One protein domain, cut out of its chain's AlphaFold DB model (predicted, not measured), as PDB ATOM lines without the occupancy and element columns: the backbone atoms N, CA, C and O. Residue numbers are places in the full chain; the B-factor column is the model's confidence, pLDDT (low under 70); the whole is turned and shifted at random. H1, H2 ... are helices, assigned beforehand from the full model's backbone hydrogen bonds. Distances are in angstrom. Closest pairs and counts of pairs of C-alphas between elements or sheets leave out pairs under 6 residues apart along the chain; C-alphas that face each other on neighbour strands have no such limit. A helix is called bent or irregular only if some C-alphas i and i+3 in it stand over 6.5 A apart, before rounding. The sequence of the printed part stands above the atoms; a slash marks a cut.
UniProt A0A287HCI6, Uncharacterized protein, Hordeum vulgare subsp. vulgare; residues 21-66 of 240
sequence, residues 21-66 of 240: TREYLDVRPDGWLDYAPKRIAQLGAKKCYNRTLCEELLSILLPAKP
ATOM      1  N   THR A  21      31.629   5.662  39.831       95.62
ATOM      2  CA  THR A  21      31.873   4.621  40.841       95.62
ATOM      3  C   THR A  21      33.362   4.348  41.020       95.62
ATOM      4  O   THR A  21      34.182   4.707  40.167       95.62
ATOM      5  N   ARG A  22      33.719   3.684  42.126       95.38
ATOM      6  CA  ARG A  22      35.079   3.170  42.337       95.38
ATOM      7  C   ARG A  22      35.437   2.131  41.274       95.38
ATOM      8  O   ARG A  22      36.455   2.282  40.607       95.38
ATOM      9  N   GLU A  23      34.543   1.166  41.048       94.88
ATOM     10  CA  GLU A  23      34.694   0.126  40.024       94.88
ATOM     11  C   GLU A  23      35.001   0.715  38.640       94.88
ATOM     12  O   GLU A  23      35.907   0.244  37.961       94.88
ATOM     13  N   TYR A  24      34.328   1.803  38.243       94.06
ATOM     14  CA  TYR A  24      34.599   2.473  36.970       94.06
ATOM     15  C   TYR A  24      36.034   3.007  36.871       94.06
ATOM     16  O   TYR A  24      36.644   2.931  35.806       94.06
ATOM     17  N   LEU A  25      36.580   3.570  37.954       94.06
ATOM     18  CA  LEU A  25      37.964   4.053  37.975       94.06
ATOM     19  C   LEU A  25      38.980   2.911  37.999       94.06
ATOM     20  O   LEU A  25      40.050   3.066  37.416       94.06
ATOM     21  N   ASP A  26      38.647   1.795  38.648       94.12
ATOM     22  CA  ASP A  26      39.515   0.621  38.750       94.12
ATOM     23  C   ASP A  26      39.658  -0.111  37.405       94.12
ATOM     24  O   ASP A  26      40.760  -0.527  37.054       94.12
ATOM     25  N   VAL A  27      38.576  -0.235  36.625       94.19
ATOM     26  CA  VAL A  27      38.598  -0.960  35.334       94.19
ATOM     27  C   VAL A  27      38.975  -0.086  34.137       94.19
ATOM     28  O   VAL A  27      39.334  -0.592  33.074       94.19
ATOM     29  N   ARG A  28      38.869   1.240  34.268       92.06
ATOM     30  CA  ARG A  28      39.212   2.176  33.195       92.06
ATOM     31  C   ARG A  28      40.739   2.287  33.059       92.06
ATOM     32  O   ARG A  28      41.391   2.613  34.050       92.06
ATOM     33  N   PRO A  29      41.308   2.168  31.842       94.06
ATOM     34  CA  PRO A  29      42.718   2.478  31.605       94.06
ATOM     35  C   PRO A  29      43.062   3.886  32.101       94.06
ATOM     36  O   PRO A  29      42.383   4.857  31.747       94.06
ATOM     37  N   ASP A  30      44.069   3.976  32.971       91.00
ATOM     38  CA  ASP A  30      44.480   5.206  33.658       91.00
ATOM     39  C   ASP A  30      43.328   5.932  34.383       91.00
ATOM     40  O   ASP A  30      43.317   7.159  34.510       91.00
ATOM     41  N   GLY A  31      42.330   5.196  34.885       92.06
ATOM     42  CA  GLY A  31      41.170   5.766  35.572       92.06
ATOM     43  C   GLY A  31      41.570   6.612  36.780       92.06
ATOM     44  O   GLY A  31      41.213   7.790  36.867       92.06
ATOM     45  N   TRP A  32      42.392   6.061  37.672       92.25
ATOM     46  CA  TRP A  32      42.945   6.810  38.804       92.25
ATOM     47  C   TRP A  32      44.002   7.833  38.394       92.25
ATOM     48  O   TRP A  32      44.012   8.941  38.923       92.25
ATOM     49  N   LEU A  33      44.870   7.493  37.442       90.25
ATOM     50  CA  LEU A  33      45.994   8.349  37.070       90.25
ATOM     51  C   LEU A  33      45.542   9.608  36.314       90.25
ATOM     52  O   LEU A  33      45.986  10.704  36.649       90.25
ATOM     53  N   ASP A  34      44.629   9.477  35.353       89.56
ATOM     54  CA  ASP A  34      44.285  10.532  34.395       89.56
ATOM     55  C   ASP A  34      42.836  11.025  34.499       89.56
ATOM     56  O   ASP A  34      42.552  12.174  34.135       89.56
ATOM     57  N   TYR A  35      41.887  10.184  34.928       90.31
ATOM     58  CA  TYR A  35      40.477  10.580  35.019       90.31
ATOM     59  C   TYR A  35      40.112  11.150  36.394       90.31
ATOM     60  O   TYR A  35      39.550  12.243  36.458       90.31
ATOM     61  N   ALA A  36      40.473  10.476  37.488       91.25
ATOM     62  CA  ALA A  36      40.223  10.930  38.857       91.25
ATOM     63  C   ALA A  36      40.681  12.378  39.151       91.25
ATOM     64  O   ALA A  36      39.862  13.150  39.659       91.25
ATOM     65  N   PRO A  37      41.902  12.833  38.783       89.56
ATOM     66  CA  PRO A  37      42.321  14.212  39.062       89.56
ATOM     67  C   PRO A  37      41.465  15.244  38.315       89.56
ATOM     68  O   PRO A  37      41.210  16.326  38.833       89.56
ATOM     69  N   LYS A  38      40.896  14.895  37.149       88.62
ATOM     70  CA  LYS A  38      39.941  15.752  36.419       88.62
ATOM     71  C   LYS A  38      38.592  15.881  37.126       88.62
ATOM     72  O   LYS A  38      37.735  16.616  36.645       88.62
ATOM     73  N   ARG A  39      38.362  15.151  38.221       90.50
ATOM     74  CA  ARG A  39      37.163  15.238  39.066       90.50
ATOM     75  C   ARG A  39      37.424  15.986  40.379       90.50
ATOM     76  O   ARG A  39      36.475  16.218  41.123       90.50
ATOM     77  N   ILE A  40      38.656  16.449  40.615       89.25
ATOM     78  CA  ILE A  40      39.066  17.148  41.837       89.25
ATOM     79  C   ILE A  40      39.613  18.540  41.481       89.25
ATOM     80  O   ILE A  40      40.630  18.672  40.810       89.25
ATOM     81  N   ALA A  41      38.954  19.607  41.939       83.19
ATOM     82  CA  ALA A  41      39.286  20.980  41.542       83.19
ATOM     83  C   ALA A  41      40.605  21.506  42.136       83.19
ATOM     84  O   ALA A  41      41.307  22.266  41.477       83.19
ATOM     85  N   GLN A  42      40.929  21.130  43.378       71.56
ATOM     86  CA  GLN A  42      42.076  21.669  44.128       71.56
ATOM     87  C   GLN A  42      43.415  21.004  43.795       71.56
ATOM     88  O   GLN A  42      44.449  21.494  44.229       71.56
ATOM     89  N   LEU A  43      43.420  19.900  43.044       65.75
ATOM     90  CA  LEU A  43      44.657  19.157  42.810       65.75
ATOM     91  C   LEU A  43      45.648  19.940  41.944       65.75
ATOM     92  O   LEU A  43      46.842  19.694  42.051       65.75
ATOM     93  N   GLY A  44      45.177  20.839  41.064       59.88
ATOM     94  CA  GLY A  44      46.020  21.613  40.134       59.88
ATOM     95  C   GLY A  44      46.848  20.761  39.155       59.88
ATOM     96  O   GLY A  44      47.465  21.283  38.230       59.88
ATOM     97  N   ALA A  45      46.838  19.441  39.336       63.56
ATOM     98  CA  ALA A  45      47.649  18.463  38.656       63.56
ATOM     99  C   ALA A  45      46.865  17.827  37.510       63.56
ATOM    100  O   ALA A  45      45.685  17.494  37.627       63.56
ATOM    101  N   LYS A  46      47.555  17.609  36.387       68.88
ATOM    102  CA  LYS A  46      46.997  16.878  35.241       68.88
ATOM    103  C   LYS A  46      46.862  15.376  35.516       68.88
ATOM    104  O   LYS A  46      46.085  14.725  34.825       68.88
ATOM    105  N   LYS A  47      47.614  14.860  36.497       77.00
ATOM    106  CA  LYS A  47      47.716  13.442  36.854       77.00
ATOM    107  C   LYS A  47      47.694  13.237  38.365       77.00
ATOM    108  O   LYS A  47      48.176  14.088  39.112       77.00
ATOM    109  N   CYS A  48      47.182  12.095  38.798       80.44
ATOM    110  CA  CYS A  48      47.208  11.665  40.185       80.44
ATOM    111  C   CYS A  48      48.453  10.812  40.466       80.44
ATOM    112  O   CYS A  48      48.382   9.588  40.488       80.44
ATOM    113  N   TYR A  49      49.608  11.452  40.667       77.25
ATOM    114  CA  TYR A  49      50.835  10.732  41.039       77.25
ATOM    115  C   TYR A  49      50.770  10.167  42.468       77.25
ATOM    116  O   TYR A  49      51.343   9.118  42.743       77.25
ATOM    117  N   ASN A  50      50.035  10.833  43.365       83.12
ATOM    118  CA  ASN A  50      49.733  10.334  44.704       83.12
ATOM    119  C   ASN A  50      48.304   9.779  44.738       83.12
ATOM    120  O   ASN A  50      47.347  10.512  44.999       83.12
ATOM    121  N   ARG A  51      48.180   8.477  44.461       85.25
ATOM    122  CA  ARG A  51      46.899   7.759  44.428       85.25
ATOM    123  C   ARG A  51      46.107   7.926  45.727       85.25
ATOM    124  O   ARG A  51      44.914   8.209  45.663       85.25
ATOM    125  N   THR A  52      46.771   7.831  46.877       87.50
ATOM    126  CA  THR A  52      46.149   7.931  48.206       87.50
ATOM    127  C   THR A  52      45.383   9.239  48.382       87.50
ATOM    128  O   THR A  52      44.243   9.223  48.832       87.50
ATOM    129  N   LEU A  53      45.955  10.366  47.945       84.50
ATOM    130  CA  LEU A  53      45.289  11.665  48.037       84.50
ATOM    131  C   LEU A  53      44.022  11.737  47.165       84.50
ATOM    132  O   LEU A  53      43.012  12.302  47.584       84.50
ATOM    133  N   CYS A  54      44.047  11.184  45.948       87.94
ATOM    134  CA  CYS A  54      42.851  11.172  45.098       87.94
ATOM    135  C   CYS A  54      41.773  10.239  45.645       87.94
ATOM    136  O   CYS A  54      40.594  10.586  45.589       87.94
ATOM    137  N   GLU A  55      42.167   9.081  46.178       89.81
ATOM    138  CA  GLU A  55      41.242   8.166  46.843       89.81
ATOM    139  C   GLU A  55      40.593   8.825  48.062       89.81
ATOM    140  O   GLU A  55      39.372   8.796  48.182       89.81
ATOM    141  N   GLU A  56      41.363   9.504  48.914       88.56
ATOM    142  CA  GLU A  56      40.831  10.222  50.078       88.56
ATOM    143  C   GLU A  56      39.790  11.276  49.667       88.56
ATOM    144  O   GLU A  56      38.698  11.341  50.231       88.56
ATOM    145  N   LEU A  57      40.087  12.070  48.633       89.44
ATOM    146  CA  LEU A  57      39.201  13.143  48.176       89.44
ATOM    147  C   LEU A  57      37.946  12.648  47.446       89.44
ATOM    148  O   LEU A  57      36.964  13.388  47.386       89.44
ATOM    149  N   LEU A  58      37.965  11.446  46.871       92.25
ATOM    150  CA  LEU A  58      36.840  10.911  46.102       92.25
ATOM    151  C   LEU A  58      36.034   9.846  46.850       92.25
ATOM    152  O   LEU A  58      34.848   9.710  46.576       92.25
ATOM    153  N   SER A  59      36.632   9.115  47.790       90.31
ATOM    154  CA  SER A  59      36.020   7.957  48.463       90.31
ATOM    155  C   SER A  59      34.637   8.235  49.054       90.31
ATOM    156  O   SER A  59      33.734   7.428  48.875       90.31
ATOM    157  N   ILE A  60      34.440   9.404  49.668       91.19
ATOM    158  CA  ILE A  60      33.151   9.789  50.268       91.19
ATOM    159  C   ILE A  60      32.022  10.011  49.242       91.19
ATOM    160  O   ILE A  60      30.862  10.108  49.618       91.19
ATOM    161  N   LEU A  61      32.364  10.135  47.957       94.31
ATOM    162  CA  LEU A  61      31.463  10.450  46.842       94.31
ATOM    163  C   LEU A  61      31.339   9.306  45.826       94.31
ATOM    164  O   LEU A  61      30.519   9.388  44.905       94.31
ATOM    165  N   LEU A  62      32.201   8.291  45.929       94.81
ATOM    166  CA  LEU A  62      32.295   7.185  44.984       94.81
ATOM    167  C   LEU A  62      31.746   5.910  45.620       94.81
ATOM    168  O   LEU A  62      32.462   5.252  46.381       94.81
ATOM    169  N   PRO A  63      30.517   5.500  45.279       95.81
ATOM    170  CA  PRO A  63      30.042   4.195  45.687       95.81
ATOM    171  C   PRO A  63      30.889   3.117  45.002       95.81
ATOM    172  O   PRO A  63      31.421   3.314  43.900       95.81
ATOM    173  N   ALA A  64      31.021   1.963  45.659       95.00
ATOM    174  CA  ALA A  64      31.802   0.851  45.126       95.00
ATOM    175  C   ALA A  64      31.264   0.391  43.761       95.00
ATOM    176  O   ALA A  64      32.039   0.202  42.828       95.00
ATOM    177  N   LYS A  65      29.933   0.296  43.648       93.88
ATOM    178  CA  LYS A  65      29.175  -0.126  42.462       93.88
ATOM    179  C   LYS A  65      28.086   0.900  42.127       93.88
ATOM    180  O   LYS A  65      27.798   1.753  42.971       93.88
ATOM    181  N   PRO A  66      27.478   0.851  40.926       93.31
ATOM    182  CA  PRO A  66      26.375   1.743  40.576       93.31
ATOM    183  C   PRO A  66      25.241   1.649  41.613       93.31
ATOM    184  O   PRO A  66      24.735   0.550  41.840       93.31
TER     185      PRO A  66
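This is residues 21 to 66 of the 240 residues of an uncharacterized protein of Hordeum vulgare subsp. vulgare (UniProt A0A287HCI6). Three short helices form a small triangle, with H2 touching both of the others, H1 and H2 making a helical hairpin, and H3 set at a steep tilt to both. A long loop between H2 and H3 reaches to one end of the longest axis, near Gly 44, while the tail after H3 folds back to end near the first printed residue, at the other end of that axis. The printed part has 46 residues with three named helices, in the order H1, H2, H3, and no named strand; the class is all helix. It is compact, with a radius of gyration of the C-alphas of 9.7 A, and the C-alphas span 28 by 22 by 15 A.

H1, residues 22 to 27, touches H2, residues 31 to 39; their closest C-alphas are those of Leu 25 and Gly 31, 4.4 A apart. The two are a helical hairpin: they run opposite ways at a steep tilt of 42 degrees, and the link between them is tight, with 3 residues. H2 also touches H3, residues 51 to 59, and the closest C-alphas, those of Ala 36 and Cys 54, are 6.8 A apart. H2 and H3 run the same way at a steep tilt of 51 degrees. H1 and H3 are close but not clearly touching: their closest C-alphas, those of Arg 22 and Ser 59, are 7.8 A apart. Their lines stand at a steep tilt of 44 degrees, and they run opposite ways. In H1 and H3 every O i to N i+4 pair is within hydrogen-bond range; in H2 1 of 5 such pairs is, beside 2 of 6 O i to N i+3 pairs.

H1 runs from Arg 22, C-alpha at (35.079, 3.170, 42.337), to Val 27, 8.9 A from first to last C-alpha. H2 runs from Gly 31, C-alpha at (41.170, 5.766, 35.572), to Arg 39 and measures 10.9 A. H2 is irregular, but only just: C-alphas 33 and 36 are 6.6 A apart. H3 runs from Arg 51 to Ser 59, C-alpha at (36.020, 7.957, 48.463), and measures 11.6 A.

The two C-alphas farthest apart are those of Gly 44 and Pro 66, at 27.9 A, while those of Thr 21 and Pro 66, the first and last printed, are 6.2 A apart. The printed part has no cut. The link from H2 to H3 is long, with 11 residues. The mean pLDDT of the printed part is 87.6, and residues 43 to 46, in that long link, are under 70.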